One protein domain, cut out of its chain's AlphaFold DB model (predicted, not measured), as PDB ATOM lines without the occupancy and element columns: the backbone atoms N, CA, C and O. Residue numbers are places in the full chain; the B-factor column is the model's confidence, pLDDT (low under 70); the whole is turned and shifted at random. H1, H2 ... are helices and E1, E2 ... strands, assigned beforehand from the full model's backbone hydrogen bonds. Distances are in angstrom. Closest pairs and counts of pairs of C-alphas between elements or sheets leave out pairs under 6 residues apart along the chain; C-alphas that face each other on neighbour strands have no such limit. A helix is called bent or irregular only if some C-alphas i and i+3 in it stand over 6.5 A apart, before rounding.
ATOM      1  N   LYS A   6     -68.111  15.763  32.407       96.50
ATOM      2  CA  LYS A   6     -68.184  16.426  33.717       96.50
ATOM      3  C   LYS A   6     -67.127  17.518  33.903       96.50
ATOM      4  O   LYS A   6     -67.416  18.576  34.440       96.50
ATOM      5  N   VAL A   7     -65.903  17.268  33.440       97.50
ATOM      6  CA  VAL A   7     -64.806  18.247  33.493       97.50
ATOM      7  C   VAL A   7     -65.111  19.428  32.578       97.50
ATOM      8  O   VAL A   7     -64.901  20.564  32.974       97.50
ATOM      9  N   LYS A   8     -65.638  19.167  31.377       97.75
ATOM     10  CA  LYS A   8     -66.047  20.206  30.434       97.75
ATOM     11  C   LYS A   8     -67.128  21.105  31.038       97.75
ATOM     12  O   LYS A   8     -66.941  22.306  31.040       97.75
ATOM     13  N   GLU A   9     -68.172  20.529  31.631       97.88
ATOM     14  CA  GLU A   9     -69.234  21.294  32.308       97.88
ATOM     15  C   GLU A   9     -68.676  22.234  33.389       97.88
ATOM     16  O   GLU A   9     -69.112  23.373  33.503       97.88
ATOM     17  N   LEU A  10     -67.688  21.784  34.172       97.44
ATOM     18  CA  LEU A  10     -67.029  22.629  35.177       97.44
ATOM     19  C   LEU A  10     -66.187  23.740  34.535       97.44
ATOM     20  O   LEU A  10     -66.199  24.869  35.013       97.44
ATOM     21  N   LEU A  11     -65.460  23.433  33.458       96.50
ATOM     22  CA  LEU A  11     -64.661  24.415  32.719       96.50
ATOM     23  C   LEU A  11     -65.531  25.479  32.046       96.50
ATOM     24  O   LEU A  11     -65.151  26.646  32.052       96.50
ATOM     25  N   ASP A  12     -66.680  25.080  31.503       96.81
ATOM     26  CA  ASP A  12     -67.644  25.984  30.879       96.81
ATOM     27  C   ASP A  12     -68.172  26.970  31.943       96.81
ATOM     28  O   ASP A  12     -68.059  28.178  31.758       96.81
ATOM     29  N   LYS A  13     -68.559  26.489  33.136       96.38
ATOM     30  CA  LYS A  13     -68.931  27.369  34.263       96.38
ATOM     31  C   LYS A  13     -67.799  28.300  34.711       96.38
ATOM     32  O   LYS A  13     -68.039  29.462  35.020       96.38
ATOM     33  N   LEU A  14     -66.554  27.812  34.758       94.06
ATOM     34  CA  LEU A  14     -65.401  28.661  35.079       94.06
ATOM     35  C   LEU A  14     -65.197  29.771  34.039       94.06
ATOM     36  O   LEU A  14     -64.735  30.850  34.393       94.06
ATOM     37  N   SER A  15     -65.514  29.515  32.767       91.25
ATOM     38  CA  SER A  15     -65.355  30.506  31.697       91.25
ATOM     39  C   SER A  15     -66.345  31.669  31.783       91.25
ATOM     40  O   SER A  15     -66.050  32.743  31.273       91.25
ATOM     41  N   GLU A  16     -67.468  31.468  32.473       92.25
ATOM     42  CA  GLU A  16     -68.503  32.478  32.728       92.25
ATOM     43  C   GLU A  16     -68.199  33.340  33.968       92.25
ATOM     44  O   GLU A  16     -68.917  34.292  34.258       92.25
ATOM     45  N   CYS A  17     -67.158  33.006  34.734       87.31
ATOM     46  CA  CYS A  17     -66.836  33.698  35.975       87.31
ATOM     47  C   CYS A  17     -65.944  34.926  35.728       87.31
ATOM     48  O   CYS A  17     -64.805  34.789  35.285       87.31
ATOM     49  N   ASP A  18     -66.399  36.104  36.159       87.88
ATOM     50  CA  ASP A  18     -65.600  37.344  36.151       87.88
ATOM     51  C   ASP A  18     -64.591  37.432  37.311       87.88
ATOM     52  O   ASP A  18     -63.742  38.324  37.363       87.88
ATOM     53  N   ASN A  19     -64.674  36.507  38.269       91.25
ATOM     54  CA  ASN A  19     -63.800  36.417  39.435       91.25
ATOM     55  C   ASN A  19     -63.462  34.953  39.748       91.25
ATOM     56  O   ASN A  19     -64.200  34.057  39.338       91.25
ATOM     57  N   PRO A  20     -62.383  34.678  40.507       92.81
ATOM     58  CA  PRO A  20     -62.081  33.320  40.926       92.81
ATOM     59  C   PRO A  20     -63.232  32.696  41.724       92.81
ATOM     60  O   PRO A  20     -63.679  33.274  42.712       92.81
ATOM     61  N   ASN A  21     -63.670  31.507  41.319       94.88
ATOM     62  CA  ASN A  21     -64.733  30.756  41.971       94.88
ATOM     63  C   ASN A  21     -64.151  29.522  42.673       94.88
ATOM     64  O   ASN A  21     -63.816  28.524  42.032       94.88
ATOM     65  N   GLU A  22     -63.999  29.601  43.994       93.88
ATOM     66  CA  GLU A  22     -63.337  28.549  44.774       93.88
ATOM     67  C   GLU A  22     -64.135  27.243  44.832       93.88
ATOM     68  O   GLU A  22     -63.526  26.173  44.841       93.88
ATOM     69  N   ASP A  23     -65.467  27.305  44.781       96.31
ATOM     70  CA  ASP A  23     -66.325  26.118  44.824       96.31
ATOM     71  C   ASP A  23     -66.172  25.278  43.554       96.31
ATOM     72  O   ASP A  23     -65.921  24.072  43.616       96.31
ATOM     73  N   ILE A  24     -66.233  25.916  42.381       95.81
ATOM     74  CA  ILE A  24     -66.054  25.214  41.103       95.81
ATOM     75  C   ILE A  24     -64.611  24.714  40.971       95.81
ATOM     76  O   ILE A  24     -64.370  23.599  40.498       95.81
ATOM     77  N   GLU A  25     -63.627  25.504  41.410       96.31
ATOM     78  CA  GLU A  25     -62.233  25.060  41.447       96.31
ATOM     79  C   GLU A  25     -62.042  23.832  42.342       96.31
ATOM     80  O   GLU A  25     -61.317  22.903  41.971       96.31
ATOM     81  N   PHE A  26     -62.708  23.803  43.496       96.00
ATOM     82  CA  PHE A  26     -62.693  22.675  44.415       96.00
ATOM     83  C   PHE A  26     -63.358  21.436  43.804       96.00
ATOM     84  O   PHE A  26     -62.784  20.343  43.848       96.00
ATOM     85  N   GLU A  27     -64.519  21.583  43.163       97.00
ATOM     86  CA  GLU A  27     -65.174  20.491  42.434       97.00
ATOM     87  C   GLU A  27     -64.293  19.939  41.310       97.00
ATOM     88  O   GLU A  27     -64.202  18.718  41.112       97.00
ATOM     89  N   LEU A  28     -63.610  20.828  40.586       96.69
ATOM     90  CA  LEU A  28     -62.697  20.452  39.520       96.69
ATOM     91  C   LEU A  28     -61.481  19.709  40.078       96.69
ATOM     92  O   LEU A  28     -61.123  18.661  39.541       96.69
ATOM     93  N   ARG A  29     -60.897  20.163  41.194       95.81
ATOM     94  CA  ARG A  29     -59.788  19.480  41.885       95.81
ATOM     95  C   ARG A  29     -60.096  18.023  42.212       95.81
ATOM     96  O   ARG A  29     -59.201  17.183  42.145       95.81
ATOM     97  N   ARG A  30     -61.344  17.721  42.588       96.12
ATOM     98  CA  ARG A  30     -61.781  16.378  43.012       96.12
ATOM     99  C   ARG A  30     -61.945  15.392  41.861       96.12
ATOM    100  O   ARG A  30     -62.105  14.198  42.106       96.12
ATOM    101  N   GLN A  31     -61.895  15.852  40.612       97.62
ATOM    102  CA  GLN A  31     -62.007  14.952  39.473       97.62
ATOM    103  C   GLN A  31     -60.806  14.003  39.434       97.62
ATOM    104  O   GLN A  31     -59.648  14.423  39.459       97.62
ATOM    105  N   ALA A  32     -61.064  12.698  39.339       96.88
ATOM    106  CA  ALA A  32     -60.000  11.698  39.239       96.88
ATOM    107  C   ALA A  32     -59.272  11.763  37.883       96.88
ATOM    108  O   ALA A  32     -58.084  11.460  37.783       96.88
ATOM    109  N   LYS A  33     -59.995  12.164  36.832       97.75
ATOM    110  CA  LYS A  33     -59.532  12.198  35.441       97.75
ATOM    111  C   LYS A  33     -59.954  13.508  34.798       97.75
ATOM    112  O   LYS A  33     -61.093  13.926  34.965       97.75
ATOM    113  N   PHE A  34     -59.071  14.090  33.997       98.06
ATOM    114  CA  PHE A  34     -59.383  15.287  33.218       98.06
ATOM    115  C   PHE A  34     -59.902  14.934  31.817       98.06
ATOM    116  O   PHE A  34     -60.859  15.516  31.310       98.06
ATOM    117  N   SER A  35     -59.281  13.939  31.180       97.88
ATOM    118  CA  SER A  35     -59.627  13.453  29.839       97.88
ATOM    119  C   SER A  35     -59.291  11.967  29.687       97.88
ATOM    120  O   SER A  35     -58.776  11.329  30.606       97.88
ATOM    121  N   ARG A  36     -59.521  11.403  28.492       96.94
ATOM    122  CA  ARG A  36     -59.070  10.038  28.169       96.94
ATOM    123  C   ARG A  36     -57.546   9.891  28.133       96.94
ATOM    124  O   ARG A  36     -57.092   8.760  28.226       96.94
ATOM    125  N   ALA A  37     -56.764  10.958  27.980       97.38
ATOM    126  CA  ALA A  37     -55.298  10.883  28.032       97.38
ATOM    127  C   ALA A  37     -54.773  11.165  29.450       97.38
ATOM    128  O   ALA A  37     -53.895  10.468  29.949       97.38
ATOM    129  N   TYR A  38     -55.378  12.140  30.125       98.25
ATOM    130  CA  TYR A  38     -54.987  12.606  31.454       98.25
ATOM    131  C   TYR A  38     -55.837  11.929  32.530       98.25
ATOM    132  O   TYR A  38     -56.876  12.447  32.950       98.25
ATOM    133  N   ARG A  39     -55.414  10.717  32.908       97.25
ATOM    134  CA  ARG A  39     -56.211   9.746  33.682       97.25
ATOM    135  C   ARG A  39     -55.874   9.683  35.171       97.25
ATOM    136  O   ARG A  39     -56.511   8.910  35.878       97.25
ATOM    137  N   ILE A  40     -54.857  10.408  35.621       98.19
ATOM    138  CA  ILE A  40     -54.356  10.307  36.993       98.19
ATOM    139  C   ILE A  40     -54.292  11.713  37.569       98.19
ATOM    140  O   ILE A  40     -53.528  12.538  37.070       98.19
ATOM    141  N   ASN A  41     -55.084  11.987  38.603       98.19
ATOM    142  CA  ASN A  41     -54.915  13.185  39.416       98.19
ATOM    143  C   ASN A  41     -53.621  13.044  40.227       98.19
ATOM    144  O   ASN A  41     -53.433  12.067  40.944       98.19
ATOM    145  N   CYS A  42     -52.714  13.996  40.055       97.50
ATOM    146  CA  CYS A  42     -51.393  14.013  40.680       97.50
ATOM    147  C   CYS A  42     -51.139  15.342  41.399       97.50
ATOM    148  O   CYS A  42     -49.998  15.778  41.543       97.50
ATOM    149  N   THR A  43     -52.210  16.022  41.813       97.06
ATOM    150  CA  THR A  43     -52.124  17.286  42.549       97.06
ATOM    151  C   THR A  43     -51.293  17.085  43.820       97.06
ATOM    152  O   THR A  43     -51.627  16.245  44.645       97.06
ATOM    153  N   GLY A  44     -50.195  17.834  43.961       94.88
ATOM    154  CA  GLY A  44     -49.195  17.663  45.029       94.88
ATOM    155  C   GLY A  44     -47.963  16.841  44.615       94.88
ATOM    156  O   GLY A  44     -46.834  17.182  44.985       94.88
ATOM    157  N   ASP A  45     -48.146  15.872  43.720       96.31
ATOM    158  CA  ASP A  45     -47.166  14.831  43.383       96.31
ATOM    159  C   ASP A  45     -46.629  14.910  41.950       96.31
ATOM    160  O   ASP A  45     -46.149  13.919  41.395       96.31
ATOM    161  N   VAL A  46     -46.665  16.091  41.335       97.50
ATOM    162  CA  VAL A  46     -46.026  16.318  40.033       97.50
ATOM    163  C   VAL A  46     -44.508  16.216  40.175       97.50
ATOM    164  O   VAL A  46     -43.929  16.738  41.132       97.50
ATOM    165  N   CYS A  47     -43.857  15.554  39.224       97.00
ATOM    166  CA  CYS A  47     -42.407  15.384  39.162       97.00
ATOM    167  C   CYS A  47     -41.869  15.617  37.741       97.00
ATOM    168  O   CYS A  47     -42.632  15.718  36.779       97.00
ATOM    169  N   ALA A  48     -40.547  15.754  37.611       97.56
ATOM    170  CA  ALA A  48     -39.909  15.898  36.306       97.56
ATOM    171  C   ALA A  48     -40.192  14.671  35.423       97.56
ATOM    172  O   ALA A  48     -40.167  13.540  35.897       97.56
ATOM    173  N   GLY A  49     -40.474  14.907  34.144       97.88
ATOM    174  CA  GLY A  49     -40.886  13.895  33.175       97.88
ATOM    175  C   GLY A  49     -42.402  13.722  33.037       97.88
ATOM    176  O   GLY A  49     -42.834  13.200  32.012       97.88
ATOM    177  N   ASP A  50     -43.214  14.198  33.992       98.56
ATOM    178  CA  ASP A  50     -44.673  14.115  33.878       98.56
ATOM    179  C   ASP A  50     -45.187  14.924  32.672       98.56
ATOM    180  O   ASP A  50     -44.927  16.121  32.545       98.56
ATOM    181  N   GLU A  51     -45.981  14.283  31.812       98.56
ATOM    182  CA  GLU A  51     -46.857  14.968  30.857       98.56
ATOM    183  C   GLU A  51     -48.165  15.316  31.566       98.56
ATOM    184  O   GLU A  51     -48.929  14.419  31.936       98.56
ATOM    185  N   ILE A  52     -48.434  16.608  31.754       98.62
ATOM    186  CA  ILE A  52     -49.529  17.110  32.588       98.62
ATOM    187  C   ILE A  52     -50.513  18.001  31.830       98.62
ATOM    188  O   ILE A  52     -50.183  18.631  30.825       98.62
ATOM    189  N   VAL A  53     -51.723  18.077  32.374       98.62
ATOM    190  CA  VAL A  53     -52.712  19.115  32.111       98.62
ATOM    191  C   VAL A  53     -53.157  19.712  33.441       98.62
ATOM    192  O   VAL A  53     -53.365  18.990  34.419       98.62
ATOM    193  N   PHE A  54     -53.294  21.029  33.494       98.31
ATOM    194  CA  PHE A  54     -53.799  21.726  34.670       98.31
ATOM    195  C   PHE A  54     -54.554  22.985  34.275       98.31
ATOM    196  O   PHE A  54     -54.391  23.513  33.174       98.31
ATOM    197  N   VAL A  55     -55.377  23.471  35.200       97.25
ATOM    198  CA  VAL A  55     -56.070  24.753  35.062       97.25
ATOM    199  C   VAL A  55     -55.380  25.769  35.955       97.25
ATOM    200  O   VAL A  55     -55.067  25.479  37.110       97.25
ATOM    201  N   ARG A  56     -55.129  26.967  35.424       94.69
ATOM    202  CA  ARG A  56     -54.575  28.090  36.184       94.69
ATOM    203  C   ARG A  56     -55.431  29.336  36.040       94.69
ATOM    204  O   ARG A  56     -55.993  29.588  34.978       94.69
ATOM    205  N   ARG A  57     -55.421  30.163  37.082       95.06
ATOM    206  CA  ARG A  57     -55.909  31.543  37.026       95.06
ATOM    207  C   ARG A  57     -54.909  32.400  36.240       95.06
ATOM    208  O   ARG A  57     -53.707  32.374  36.531       95.06
ATOM    209  N   ARG A  58     -55.388  33.159  35.257       93.69
ATOM    210  CA  ARG A  58     -54.648  34.235  34.592       93.69
ATOM    211  C   ARG A  58     -55.002  35.547  35.268       93.69
ATOM    212  O   ARG A  58     -56.167  35.847  35.497       93.69
ATOM    213  N   TRP A  59     -53.968  36.311  35.569       92.31
ATOM    214  CA  TRP A  59     -54.063  37.609  36.217       92.31
ATOM    215  C   TRP A  59     -53.503  38.668  35.269       92.31
ATOM    216  O   TRP A  59     -52.612  38.362  34.469       92.31
ATOM    217  N   GLY A  60     -54.036  39.885  35.344       89.19
ATOM    218  CA  GLY A  60     -53.581  41.025  34.555       89.19
ATOM    219  C   GLY A  60     -52.128  41.398  34.834       89.19
ATOM    220  O   GLY A  60     -51.530  40.975  35.821       89.19
ATOM    221  N   ALA A  61     -51.536  42.204  33.957       84.81
ATOM    222  CA  ALA A  61     -50.202  42.752  34.201       84.81
ATOM    223  C   ALA A  61     -50.252  43.977  35.132       84.81
ATOM    224  O   ALA A  61     -49.357  44.171  35.953       84.81
ATOM    225  N   TYR A  62     -51.310  44.786  35.026       85.75
ATOM    226  CA  TYR A  62     -51.449  46.037  35.762       85.75
ATOM    227  C   TYR A  62     -52.224  45.856  37.070       85.75
ATOM    228  O   TYR A  62     -53.102  44.997  37.168       85.75
ATOM    229  N   ARG A  63     -51.910  46.667  38.087       83.25
ATOM    230  CA  ARG A  63     -52.673  46.700  39.340       83.25
ATOM    231  C   ARG A  63     -53.777  47.747  39.239       83.25
ATOM    232  O   ARG A  63     -53.488  48.931  39.127       83.25
ATOM    233  N   LEU A  64     -55.026  47.314  39.336       75.69
ATOM    234  CA  LEU A  64     -56.186  48.185  39.510       75.69
ATOM    235  C   LEU A  64     -56.496  48.254  41.010       75.69
ATOM    236  O   LEU A  64     -56.682  47.221  41.652       75.69
ATOM    237  N   ASN A  65     -56.496  49.454  41.593       84.31
ATOM    238  CA  ASN A  65     -56.765  49.672  43.025       84.31
ATOM    239  C   ASN A  65     -55.895  48.797  43.952       84.31
ATOM    240  O   ASN A  65     -56.375  48.175  44.899       84.31
ATOM    241  N   GLY A  66     -54.602  48.676  43.630       83.56
ATOM    242  CA  GLY A  66     -53.645  47.867  44.394       83.56
ATOM    243  C   GLY A  66     -53.763  46.348  44.197       83.56
ATOM    244  O   GLY A  66     -52.902  45.616  44.687       83.56
ATOM    245  N   LYS A  67     -54.758  45.864  43.441       82.88
ATOM    246  CA  LYS A  67     -54.982  44.441  43.151       82.88
ATOM    247  C   LYS A  67     -54.729  44.139  41.679       82.88
ATOM    248  O   LYS A  67     -55.055  44.920  40.793       82.88
ATOM    249  N   THR A  68     -54.146  42.985  41.397       87.00
ATOM    250  CA  THR A  68     -54.061  42.499  40.019       87.00
ATOM    251  C   THR A  68     -55.416  41.897  39.634       87.00
ATOM    252  O   THR A  68     -55.872  41.008  40.356       87.00
ATOM    253  N   PRO A  69     -56.072  42.346  38.548       90.44
ATOM    254  CA  PRO A  69     -57.383  41.836  38.173       90.44
ATOM    255  C   PRO A  69     -57.274  40.389  37.697       90.44
ATOM    256  O   PRO A  69     -56.298  40.004  37.040       90.44
ATOM    257  N   PHE A  70     -58.274  39.584  38.038       92.81
ATOM    258  CA  PHE A  70     -58.463  38.284  37.411       92.81
ATOM    259  C   PHE A  70     -58.849  38.500  35.944       92.81
ATOM    260  O   PHE A  70     -59.596  39.424  35.639       92.81
ATOM    261  N   LEU A  71     -58.286  37.700  35.038       92.94
ATOM    262  CA  LEU A  71     -58.603  37.781  33.611       92.94
ATOM    263  C   LEU A  71     -59.463  36.607  33.168       92.94
ATOM    264  O   LEU A  71     -60.497  36.800  32.548       92.94
ATOM    265  N   CYS A  72     -58.983  35.391  33.413       93.81
ATOM    266  CA  CYS A  72     -59.660  34.177  32.979       93.81
ATOM    267  C   CYS A  72     -59.023  32.936  33.602       93.81
ATOM    268  O   CYS A  72     -57.932  32.975  34.185       93.81
ATOM    269  N   TYR A  73     -59.673  31.798  33.404       96.12
ATOM    270  CA  TYR A  73     -59.041  30.499  33.560       96.12
ATOM    271  C   TYR A  73     -58.346  30.078  32.269       96.12
ATOM    272  O   TYR A  73     -58.833  30.312  31.167       96.12
ATOM    273  N   GLN A  74     -57.200  29.417  32.403       95.44
ATOM    274  CA  GLN A  74     -56.466  28.854  31.279       95.44
ATOM    275  C   GLN A  74     -56.132  27.391  31.542       95.44
ATOM    276  O   GLN A  74     -55.547  27.055  32.573       95.44
ATOM    277  N   ILE A  75     -56.442  26.541  30.565       97.31
ATOM    278  CA  ILE A  75     -55.995  25.148  30.523       97.31
ATOM    279  C   ILE A  75     -54.601  25.117  29.901       97.31
ATOM    280  O   ILE A  75     -54.382  25.675  28.824       97.31
ATOM    281  N   VAL A  76     -53.660  24.464  30.571       97.88
ATOM    282  CA  VAL A  76     -52.278  24.328  30.112       97.88
ATOM    283  C   VAL A  76     -51.934  22.849  30.011       97.88
ATOM    284  O   VAL A  76     -52.100  22.111  30.978       97.88
ATOM    285  N   GLU A  77     -51.444  22.439  28.843       98.38
ATOM    286  CA  GLU A  77     -50.892  21.110  28.557       98.38
ATOM    287  C   GLU A  77     -49.374  21.248  28.359       98.38
ATOM    288  O   GLU A  77     -48.921  22.186  27.696       98.38
ATOM    289  N   GLY A  78     -48.583  20.347  28.940       98.19
ATOM    290  CA  GLY A  78     -47.131  20.379  28.773       98.19
ATOM    291  C   GLY A  78     -46.385  19.281  29.523       98.19
ATOM    292  O   GLY A  78     -46.977  18.514  30.283       98.19
ATOM    293  N   LYS A  79     -45.069  19.217  29.315       98.56
ATOM    294  CA  LYS A  79     -44.165  18.267  29.967       98.56
ATOM    295  C   LYS A  79     -43.319  18.971  31.016       98.56
ATOM    296  O   LYS A  79     -42.708  20.002  30.749       98.56
ATOM    297  N   VAL A  80     -43.250  18.414  32.216       98.50
ATOM    298  CA  VAL A  80     -42.391  18.950  33.273       98.50
ATOM    299  C   VAL A  80     -40.942  18.605  32.951       98.50
ATOM    300  O   VAL A  80     -40.551  17.444  32.995       98.50
ATOM    301  N   VAL A  81     -40.130  19.611  32.648       98.06
ATOM    302  CA  VAL A  81     -38.710  19.423  32.310       98.06
ATOM    303  C   VAL A  81     -37.849  19.454  33.567       98.06
ATOM    304  O   VAL A  81     -36.911  18.676  33.715       98.06
ATOM    305  N   LYS A  82     -38.172  20.358  34.497       94.44
ATOM    306  CA  LYS A  82     -37.380  20.585  35.707       94.44
ATOM    307  C   LYS A  82     -38.254  21.043  36.863       94.44
ATOM    308  O   LYS A  82     -39.203  21.799  36.670       94.44
ATOM    309  N   GLU A  83     -37.863  20.667  38.072       92.88
ATOM    310  CA  GLU A  83     -38.354  21.271  39.308       92.88
ATOM    311  C   GLU A  83     -37.183  21.709  40.197       92.88
ATOM    312  O   GLU A  83     -36.040  21.284  40.004       92.88
ATOM    313  N   SER A  84     -37.440  22.656  41.094       87.88
ATOM    314  CA  SER A  84     -36.454  23.119  42.070       87.88
ATOM    315  C   SER A  84     -37.111  23.620  43.351       87.88
ATOM    316  O   SER A  84     -38.169  24.256  43.314       87.88
ATOM    317  N   TYR A  85     -36.424  23.426  44.477       82.06
ATOM    318  CA  TYR A  85     -36.778  23.990  45.778       82.06
ATOM    319  C   TYR A  85     -35.881  25.196  46.083       82.06
ATOM    320  O   TYR A  85     -34.669  25.063  46.249       82.06
ATOM    321  N   GLY A  86     -36.465  26.395  46.166       75.25
ATOM    322  CA  GLY A  86     -35.719  27.604  46.519       75.25
ATOM    323  C   GLY A  86     -35.114  27.526  47.930       75.25
ATOM    324  O   GLY A  86     -35.845  27.359  48.907       75.25
ATOM    325  N   ARG A  87     -33.789  27.709  48.043       66.31
ATOM    326  CA  ARG A  87     -32.996  27.525  49.278       66.31
ATOM    327  C   ARG A  87     -33.465  28.380  50.461       66.31
ATOM    328  O   ARG A  87     -33.463  27.906  51.592       66.31
ATOM    329  N   GLN A  88     -33.882  29.624  50.219       63.31
ATOM    330  CA  GLN A  88     -34.289  30.546  51.286       63.31
ATOM    331  C   GLN A  88     -35.759  30.375  51.696       63.31
ATOM    332  O   GLN A  88     -36.023  30.136  52.873       63.31
ATOM    333  N   MET A  89     -36.683  30.443  50.731       65.69
ATOM    334  CA  MET A  89     -38.135  30.558  50.961       65.69
ATOM    335  C   MET A  89     -38.925  29.257  50.732       65.69
ATOM    336  O   MET A  89     -40.150  29.280  50.789       65.69
ATOM    337  N   GLN A  90     -38.257  28.138  50.417       74.25
ATOM    338  CA  GLN A  90     -38.899  26.859  50.048       74.25
ATOM    339  C   GLN A  90     -39.915  26.978  48.910       74.25
ATOM    340  O   GLN A  90     -40.909  26.257  48.838       74.25
ATOM    341  N   GLN A  91     -39.668  27.900  47.986       82.81
ATOM    342  CA  GLN A  91     -40.516  28.034  46.820       82.81
ATOM    343  C   GLN A  91     -40.231  26.877  45.867       82.81
ATOM    344  O   GLN A  91     -39.223  26.882  45.162       82.81
ATOM    345  N   HIS A  92     -41.121  25.892  45.857       90.69
ATOM    346  CA  HIS A  92     -41.106  24.836  44.857       90.69
ATOM    347  C   HIS A  92     -41.542  25.429  43.513       90.69
ATOM    348  O   HIS A  92     -42.598  26.061  43.427       90.69
ATOM    349  N   THR A  93     -40.709  25.296  42.486       94.62
ATOM    350  CA  THR A  93     -40.939  25.880  41.161       94.62
ATOM    351  C   THR A  93     -40.720  24.838  40.084       94.62
ATOM    352  O   THR A  93     -39.724  24.123  40.120       94.62
ATOM    353  N   PHE A  94     -41.609  24.818  39.101       97.00
ATOM    354  CA  PHE A  94     -41.579  23.929  37.951       97.00
ATOM    355  C   PHE A  94     -41.266  24.706  36.679       97.00
ATOM    356  O   PHE A  94     -41.669  25.862  36.536       97.00
ATOM    357  N   THR A  95     -40.567  24.048  35.760       98.00
ATOM    358  CA  THR A  95     -40.399  24.460  34.366       98.00
ATOM    359  C   THR A  95     -41.110  23.436  33.501       98.00
ATOM    360  O   THR A  95     -40.790  22.247  33.559       98.00
ATOM    361  N   ILE A  96     -42.104  23.899  32.754       98.56
ATOM    362  CA  ILE A  96     -42.995  23.083  31.941       98.56
ATOM    363  C   ILE A  96     -42.800  23.510  30.494       98.56
ATOM    364  O   ILE A  96     -42.999  24.676  30.166       98.56
ATOM    365  N   GLU A  97     -42.421  22.576  29.641       98.62
ATOM    366  CA  GLU A  97     -42.417  22.766  28.199       98.62
ATOM    367  C   GLU A  97     -43.853  22.622  27.691       98.62
ATOM    368  O   GLU A  97     -44.475  21.568  27.842       98.62
ATOM    369  N   THR A  98     -44.408  23.701  27.149       97.94
ATOM    370  CA  THR A  98     -45.744  23.729  26.550       97.94
ATOM    371  C   THR A  98     -45.624  23.956  25.046       97.94
ATOM    372  O   THR A  98     -44.558  24.294  24.533       97.94
ATOM    373  N   LYS A  99     -46.747  23.838  24.331       96.19
ATOM    374  CA  LYS A  99     -46.819  24.186  22.903       96.19
ATOM    375  C   LYS A  99     -46.416  25.642  22.603       96.19
ATOM    376  O   LYS A  99     -45.989  25.931  21.495       96.19
ATOM    377  N   ASP A 100     -46.573  26.537  23.581       94.44
ATOM    378  CA  ASP A 100     -46.328  27.976  23.445       94.44
ATOM    379  C   ASP A 100     -44.945  28.370  24.014       94.44
ATOM    380  O   ASP A 100     -44.625  29.553  24.113       94.44
ATOM    381  N   GLY A 101     -44.131  27.389  24.431       96.38
ATOM    382  CA  GLY A 101     -42.774  27.579  24.944       96.38
ATOM    383  C   GLY A 101     -42.580  27.163  26.406       96.38
ATOM    384  O   GLY A 101     -43.326  26.365  26.973       96.38
ATOM    385  N   MET A 102     -41.531  27.697  27.035       97.81
ATOM    386  CA  MET A 102     -41.160  27.348  28.410       97.81
ATOM    387  C   MET A 102     -41.972  28.146  29.433       97.81
ATOM    388  O   MET A 102     -41.866  29.369  29.533       97.81
ATOM    389  N   LEU A 103     -42.738  27.444  30.265       96.81
ATOM    390  CA  LEU A 103     -43.526  28.017  31.348       96.81
ATOM    391  C   LEU A 103     -42.895  27.731  32.714       96.81
ATOM    392  O   LEU A 103     -42.838  26.586  33.163       96.81
ATOM    393  N   ARG A 104     -42.523  28.788  33.442       96.38
ATOM    394  CA  ARG A 104     -42.104  28.695  34.848       96.38
ATOM    395  C   ARG A 104     -43.272  28.991  35.792       96.38
ATOM    396  O   ARG A 104     -43.897  30.044  35.694       96.38
ATOM    397  N   ILE A 105     -43.560  28.092  36.734       95.81
ATOM    398  CA  ILE A 105     -44.694  28.229  37.665       95.81
ATOM    399  C   ILE A 105     -44.355  27.738  39.076       95.81
ATOM    400  O   ILE A 105     -43.659  26.744  39.262       95.81
ATOM    401  N   LYS A 106     -44.855  28.437  40.104       94.44
ATOM    402  CA  LYS A 106     -44.720  28.020  41.510       94.44
ATOM    403  C   LYS A 106     -45.661  26.851  41.805       94.44
ATOM    404  O   LYS A 106     -46.810  26.889  41.381       94.44
ATOM    405  N   GLY A 107     -45.231  25.887  42.614       94.69
ATOM    406  CA  GLY A 107     -46.017  24.700  42.967       94.69
ATOM    407  C   GLY A 107     -47.385  25.036  43.557       94.69
ATOM    408  O   GLY A 107     -48.387  24.495  43.112       94.69
ATOM    409  N   ARG A 108     -47.460  26.027  44.455       93.44
ATOM    410  CA  ARG A 108     -48.742  26.506  45.007       93.44
ATOM    411  C   ARG A 108     -49.727  27.016  43.945       93.44
ATOM    412  O   ARG A 108     -50.924  26.923  44.151       93.44
ATOM    413  N   ASN A 109     -49.221  27.544  42.827       95.00
ATOM    414  CA  ASN A 109     -50.046  28.016  41.714       95.00
ATOM    415  C   ASN A 109     -50.368  26.875  40.742       95.00
ATOM    416  O   ASN A 109     -51.460  26.845  40.191       95.00
ATOM    417  N   LEU A 110     -49.430  25.945  40.534       97.12
ATOM    418  CA  LEU A 110     -49.638  24.745  39.724       97.12
ATOM    419  C   LEU A 110     -50.748  23.864  40.323       97.12
ATOM    420  O   LEU A 110     -51.646  23.432  39.614       97.12
ATOM    421  N   TYR A 111     -50.713  23.651  41.639       96.38
ATOM    422  CA  TYR A 111     -51.675  22.820  42.370       96.38
ATOM    423  C   TYR A 111     -52.957  23.560  42.778       96.38
ATOM    424  O   TYR A 111     -53.833  22.966  43.403       96.38
ATOM    425  N   ALA A 112     -53.083  24.849  42.442       95.38
ATOM    426  CA  ALA A 112     -54.154  25.712  42.942       95.38
ATOM    427  C   ALA A 112     -55.560  25.254  42.547       95.38
ATOM    428  O   ALA A 112     -56.488  25.528  43.289       95.38
ATOM    429  N   ILE A 113     -55.726  24.526  41.445       96.44
ATOM    430  CA  ILE A 113     -57.031  24.006  41.021       96.44
ATOM    431  C   ILE A 113     -56.928  22.492  40.944       96.44
ATOM    432  O   ILE A 113     -57.416  21.805  41.822       96.44
ATOM    433  N   GLY A 114     -56.160  21.957  40.007       96.62
ATOM    434  CA  GLY A 114     -55.850  20.534  39.959       96.62
ATOM    435  C   GLY A 114     -54.886  20.234  38.826       96.62
ATOM    436  O   GLY A 114     -54.812  20.992  37.855       96.62
ATOM    437  N   VAL A 115     -54.136  19.144  38.970       98.50
ATOM    438  CA  VAL A 115     -53.177  18.686  37.963       98.50
ATOM    439  C   VAL A 115     -53.394  17.213  37.679       98.50
ATOM    440  O   VAL A 115     -53.388  16.376  38.584       98.50
ATOM    441  N   TRP A 116     -53.519  16.886  36.401       98.75
ATOM    442  CA  TRP A 116     -53.657  15.517  35.933       98.75
ATOM    443  C   TRP A 116     -52.517  15.176  35.003       98.75
ATOM    444  O   TRP A 116     -52.108  16.001  34.192       98.75
ATOM    445  N   ARG A 117     -52.036  13.943  35.078       98.56
ATOM    446  CA  ARG A 117     -50.951  13.450  34.233       98.56
ATOM    447  C   ARG A 117     -51.395  12.312  33.332       98.56
ATOM    448  O   ARG A 117     -52.392  11.624  33.600       98.56
ATOM    449  N   ARG A 118     -50.622  12.096  32.274       98.31
ATOM    450  CA  ARG A 118     -50.628  10.829  31.547       98.31
ATOM    451  C   ARG A 118     -49.902   9.756  32.374       98.31
ATOM    452  O   ARG A 118     -49.003  10.088  33.158       98.31
ATOM    453  N   PRO A 119     -50.289   8.479  32.238       97.88
ATOM    454  CA  PRO A 119     -49.471   7.381  32.730       97.88
ATOM    455  C   PRO A 119     -48.094   7.411  32.066       97.88
ATOM    456  O   PRO A 119     -47.985   7.712  30.875       97.88
ATOM    457  N   TRP A 120     -47.055   7.100  32.829       97.88
ATOM    458  CA  TRP A 120     -45.740   6.842  32.261       97.88
ATOM    459  C   TRP A 120     -45.751   5.491  31.551       97.88
ATOM    460  O   TRP A 120     -46.563   4.619  31.858       97.88
ATOM    461  N   LYS A 121     -44.813   5.300  30.618       97.12
ATOM    462  CA  LYS A 121     -44.553   3.966  30.057       97.12
ATOM    463  C   LYS A 121     -44.122   2.986  31.153       97.12
ATOM    464  O   LYS A 121     -44.530   1.833  31.126       97.12
ATOM    465  N   ASP A 122     -43.342   3.476  32.116       97.38
ATOM    466  CA  ASP A 122     -42.941   2.757  33.322       97.38
ATOM    467  C   ASP A 122     -43.267   3.599  34.569       97.38
ATOM    468  O   ASP A 122     -42.640   4.627  34.843       97.38
ATOM    469  N   GLU A 123     -44.271   3.166  35.333       97.38
ATOM    470  CA  GLU A 123     -44.676   3.819  36.582       97.38
ATOM    471  C   GLU A 123     -43.680   3.578  37.729       97.38
ATOM    472  O   GLU A 123     -43.596   4.402  38.641       97.38
ATOM    473  N   ASN A 124     -42.868   2.516  37.679       97.31
ATOM    474  CA  ASN A 124     -41.814   2.302  38.672       97.31
ATOM    475  C   ASN A 124     -40.673   3.303  38.479       97.31
ATOM    476  O   ASN A 124     -40.168   3.852  39.460       97.31
ATOM    477  N   ALA A 125     -40.302   3.602  37.228       97.12
ATOM    478  CA  ALA A 125     -39.373   4.690  36.932       97.12
ATOM    479  C   ALA A 125     -39.898   6.028  37.469       97.12
ATOM    480  O   ALA A 125     -39.164   6.754  38.142       97.12
ATOM    481  N   ARG A 126     -41.190   6.317  37.264       97.31
ATOM    482  CA  ARG A 126     -41.823   7.513  37.832       97.31
ATOM    483  C   ARG A 126     -41.724   7.542  39.357       97.31
ATOM    484  O   ARG A 126     -41.398   8.580  39.929       97.31
ATOM    485  N   LYS A 127     -42.015   6.419  40.020       96.75
ATOM    486  CA  LYS A 127     -41.982   6.315  41.483       96.75
ATOM    487  C   LYS A 127     -40.607   6.698  42.036       96.75
ATOM    488  O   LYS A 127     -40.547   7.528  42.935       96.75
ATOM    489  N   LYS A 128     -39.524   6.205  41.426       96.81
ATOM    490  CA  LYS A 128     -38.144   6.558  41.803       96.81
ATOM    491  C   LYS A 128     -37.876   8.063  41.688       96.81
ATOM    492  O   LYS A 128     -37.338   8.666  42.613       96.81
ATOM    493  N   VAL A 129     -38.298   8.689  40.585       95.62
ATOM    494  CA  VAL A 129     -38.143  10.144  40.377       95.62
ATOM    495  C   VAL A 129     -38.934  10.943  41.420       95.62
ATOM    496  O   VAL A 129     -38.458  11.960  41.931       95.62
ATOM    497  N   LEU A 130     -40.144  10.491  41.753       94.31
ATOM    498  CA  LEU A 130     -40.986  11.137  42.756       94.31
ATOM    499  C   LEU A 130     -40.402  11.005  44.172       94.31
ATOM    500  O   LEU A 130     -40.395  11.986  44.915       94.31
ATOM    501  N   GLU A 131     -39.891   9.827  44.529       94.12
ATOM    502  CA  GLU A 131     -39.218   9.568  45.808       94.12
ATOM    503  C   GLU A 131     -37.981  10.455  45.975       94.12
ATOM    504  O   GLU A 131     -37.831  11.110  47.007       94.12
ATOM    505  N   GLU A 132     -37.142  10.567  44.940       93.12
ATOM    506  CA  GLU A 132     -35.984  11.462  44.961       93.12
ATOM    507  C   GLU A 132     -36.413  12.924  45.166       93.12
ATOM    508  O   GLU A 132     -35.859  13.634  46.013       93.12
ATOM    509  N   LYS A 133     -37.447  13.377  44.441       91.75
ATOM    510  CA  LYS A 133     -38.039  14.712  44.624       91.75
ATOM    511  C   LYS A 133     -38.470  14.936  46.075       91.75
ATOM    512  O   LYS A 133     -38.152  15.984  46.643       91.75
ATOM    513  N   HIS A 134     -39.178  13.984  46.680       90.62
ATOM    514  CA  HIS A 134     -39.629  14.104  48.066       90.62
ATOM    515  C   HIS A 134     -38.452  14.135  49.038       90.62
ATOM    516  O   HIS A 134     -38.381  15.058  49.843       90.62
ATOM    517  N   ALA A 135     -37.453  13.265  48.883       90.06
ATOM    518  CA  ALA A 135     -36.248  13.284  49.713       90.06
ATOM    519  C   ALA A 135     -35.508  14.637  49.652       90.06
ATOM    520  O   ALA A 135     -35.116  15.198  50.684       90.06
ATOM    521  N   ARG A 136     -35.358  15.224  48.454       89.38
ATOM    522  CA  ARG A 136     -34.783  16.575  48.293       89.38
ATOM    523  C   ARG A 136     -35.646  17.644  48.964       89.38
ATOM    524  O   ARG A 136     -35.111  18.536  49.629       89.38
ATOM    525  N   GLY A 137     -36.966  17.552  48.806       85.88
ATOM    526  CA  GLY A 137     -37.933  18.435  49.452       85.88
ATOM    527  C   GLY A 137     -37.840  18.378  50.977       85.88
ATOM    528  O   GLY A 137     -37.801  19.417  51.632       85.88
ATOM    529  N   ASP A 138     -37.724  17.185  51.547       87.88
ATOM    530  CA  ASP A 138     -37.633  16.933  52.986       87.88
ATOM    531  C   ASP A 138     -36.347  17.509  53.563       87.88
ATOM    532  O   ASP A 138     -36.376  18.242  54.555       87.88
ATOM    533  N   LYS A 139     -35.226  17.303  52.864       87.62
ATOM    534  CA  LYS A 139     -33.945  17.926  53.205       87.62
ATOM    535  C   LYS A 139     -34.046  19.455  53.219       87.62
ATOM    536  O   LYS A 139     -33.560  20.100  54.151       87.62
ATOM    537  N   ALA A 140     -34.711  20.053  52.228       84.56
ATOM    538  CA  ALA A 140     -34.944  21.498  52.183       84.56
ATOM    539  C   ALA A 140     -35.897  21.982  53.296       84.56
ATOM    540  O   ALA A 140     -35.741  23.097  53.814       84.56
ATOM    541  N   ARG A 141     -36.867  21.147  53.692       85.25
ATOM    542  CA  ARG A 141     -37.754  21.382  54.839       85.25
ATOM    543  C   ARG A 141     -36.984  21.423  56.151       85.25
ATOM    544  O   ARG A 141     -37.010  22.456  56.823       85.25
ATOM    545  N   MET A 142     -36.205  20.386  56.434       85.88
ATOM    546  CA  MET A 142     -35.350  20.300  57.621       85.88
ATOM    547  C   MET A 142     -34.336  21.448  57.697       85.88
ATOM    548  O   MET A 142     -34.173  22.065  58.746       85.88
ATOM    549  N   ALA A 143     -33.695  21.809  56.580       85.19
ATOM    550  CA  ALA A 143     -32.723  22.902  56.553       85.19
ATOM    551  C   ALA A 143     -33.337  24.274  56.898       85.19
ATOM    552  O   ALA A 143     -32.664  25.122  57.481       85.19
ATOM    553  N   ARG A 144     -34.606  24.531  56.551       83.25
ATOM    554  CA  ARG A 144     -35.295  25.761  56.985       83.25
ATOM    555  C   ARG A 144     -35.665  25.707  58.456       83.25
ATOM    556  O   ARG A 144     -35.486  26.718  59.117       83.25
ATOM    557  N   LEU A 145     -36.168  24.570  58.940       85.75
ATOM    558  CA  LEU A 145     -36.518  24.413  60.354       85.75
ATOM    559  C   LEU A 145     -35.309  24.713  61.243       85.75
ATOM    560  O   LEU A 145     -35.429  25.505  62.166       85.75
ATOM    561  N   ARG A 146     -34.120  24.217  60.873       85.56
ATOM    562  CA  ARG A 146     -32.860  24.566  61.556       85.56
ATOM    563  C   ARG A 146     -32.552  26.065  61.530       85.56
ATOM    564  O   ARG A 146     -32.175  26.616  62.551       85.56
ATOM    565  N   ARG A 147     -32.739  26.739  60.387       84.56
ATOM    566  CA  ARG A 147     -32.533  28.199  60.279       84.56
ATOM    567  C   ARG A 147     -33.522  29.002  61.122       84.56
ATOM    568  O   ARG A 147     -33.148  30.041  61.643       84.56
ATOM    569  N   ILE A 148     -34.776  28.557  61.206       84.12
ATOM    570  CA  ILE A 148     -35.796  29.204  62.040       84.12
ATOM    571  C   ILE A 148     -35.458  28.999  63.518       84.12
ATOM    572  O   ILE A 148     -35.434  29.973  64.253       84.12
ATOM    573  N   ALA A 149     -35.133  27.770  63.929       84.44
ATOM    574  CA  ALA A 149     -34.750  27.467  65.307       84.44
ATOM    575  C   ALA A 149     -33.510  28.256  65.755       84.44
ATOM    576  O   ALA A 149     -33.516  28.831  66.833       84.44
ATOM    577  N   ALA A 150     -32.483  28.353  64.902       82.44
ATOM    578  CA  ALA A 150     -31.291  29.145  65.200       82.44
ATOM    579  C   ALA A 150     -31.612  30.633  65.414       82.44
ATOM    580  O   ALA A 150     -31.083  31.225  66.340       82.44
ATOM    581  N   LYS A 151     -32.511  31.216  64.606       79.50
ATOM    582  CA  LYS A 151     -32.961  32.603  64.800       79.50
ATOM    583  C   LYS A 151     -33.732  32.804  66.102       79.50
ATOM    584  O   LYS A 151     -33.545  33.817  66.747       79.50
ATOM    585  N   ILE A 152     -34.592  31.852  66.471       77.94
ATOM    586  CA  ILE A 152     -35.365  31.934  67.719       77.94
ATOM    587  C   ILE A 152     -34.437  31.898  68.936       77.94
ATOM    588  O   ILE A 152     -34.666  32.642  69.878       77.94
ATOM    589  N   ASN A 153     -33.400  31.054  68.912       67.06
ATOM    590  CA  ASN A 153     -32.421  31.007  69.997       67.06
ATOM    591  C   ASN A 153     -31.596  32.301  70.076       67.06
ATOM    592  O   ASN A 153     -31.428  32.828  71.166       67.06
ATOM    593  N   ASP A 154     -31.152  32.833  68.933       63.88
ATOM    594  CA  ASP A 154     -30.407  34.100  68.858       63.88
ATOM    595  C   ASP A 154     -31.247  35.281  69.384       63.88
ATOM    596  O   ASP A 154     -30.755  36.105  70.143       63.88
ATOM    597  N   ASP A 155     -32.548  35.321  69.064       64.06
ATOM    598  CA  ASP A 155     -33.472  36.337  69.586       64.06
ATOM    599  C   ASP A 155     -33.737  36.177  71.098       64.06
ATOM    600  O   ASP A 155     -34.031  37.168  71.758       64.06
ATOM    601  N   PHE A 156     -33.646  34.967  71.668       59.16
ATOM    602  CA  PHE A 156     -33.834  34.726  73.109       59.16
ATOM    603  C   PHE A 156     -32.592  35.085  73.940       59.16
ATOM    604  O   PHE A 156     -32.744  35.610  75.042       59.16
ATOM    605  N   ASP A 157     -31.385  34.871  73.407       56.59
ATOM    606  CA  ASP A 157     -30.113  35.221  74.065       56.59
ATOM    607  C   ASP A 157     -29.859  36.744  74.127       56.59
ATOM    608  O   ASP A 157     -28.973  37.196  74.846       56.59
ATOM    609  N   VAL A 158     -30.647  37.562  73.417       54.56
ATOM    610  CA  VAL A 158     -30.592  39.039  73.485       54.56
ATOM    611  C   VAL A 158     -31.395  39.607  74.672       54.56
ATOM    612  O   VAL A 158     -31.235  40.777  75.020       54.56
ATOM    613  N   TYR A 159     -32.247  38.800  75.315       48.62
ATOM    614  CA  TYR A 159     -33.100  39.221  76.439       48.62
ATOM    615  C   TYR A 159     -32.674  38.650  77.807       48.62
ATOM    616  O   TYR A 159     -33.465  38.723  78.751       48.62
TER     617      TYR A 159
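What this domain is: This is residues 6 to 159 of the 160 residues of an uncharacterized protein of Chloroflexi bacterium (UniProt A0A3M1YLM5). A strongly twisted five-stranded sheet, with E1 and E2 sharply bent, has the helical hairpin H1 and H2 at one end, where H1 grazes E2 with its residues 11 to 15 and H2 meets the edge strand E5. The long helix H4 grazes the sheet and runs on as an arm, of which residues 148 to 159 stick out. The printed part has 154 residues, with four named helices and five named strands in the order H1 H2 E1 E2 E3 E4 H3 E5 H4; the sheet, E4 E3 E2 E1 E5, is antiparallel and the class is mixed. The whole is loose, with a radius of gyration of the C-alphas of 18.4 A and spans of 59 by 49 by 29 A.

Where its parts are: E2 is residues 70 to 85, 27.3 A; E1 is 51 to 59, 24.4 A; E3 is 92 to 98, 18.9 A; E4 is 101 to 106, 16.7 A; E5 is 114 to 117. H4, residues 123 to 157, is 51.0 A long and ends at C-alpha 157 (-30.113, 35.221, 74.065). H1, residues 6 to 15, begins at C-alpha 6 (-68.184, 16.426, 33.717); H2 is 22 to 29 and H3 107 to 110.

How they stand to each other: E1 to E4 form a meander, each strand the antiparallel neighbour of the one before: N 54 and O 76 are 3.0 A apart, N 95 and O 82 2.8 A, N 103 and O 96 2.8 A. Edge strand E5 pairs with E1, N 53 to O 116 at 2.8 A. E2 bends by 106 degrees at residue 81. H1 and H2 touch, closest at the C-alphas of Leu 10 and Leu 28, 6.5 A, opposite ways at a shallow tilt of 33 degrees, only just short of steep. H3 stands at the sheet's level, but only just, at a height of 3.5 A. H4 only grazes the sheet with residues 133 to 141. In H1, H2 and H4 every O i to N i+4 pair is within hydrogen-bond range; H3 is too short for one.

The domain as a whole: The printed part has no cut. The link from H2 to E1, 21 residues, is long. The C-alphas of Arg 36 and Tyr 159 are farthest apart, 62.1 A. The pLDDT is under 70 at residues 87 to 89 and 153 to 159.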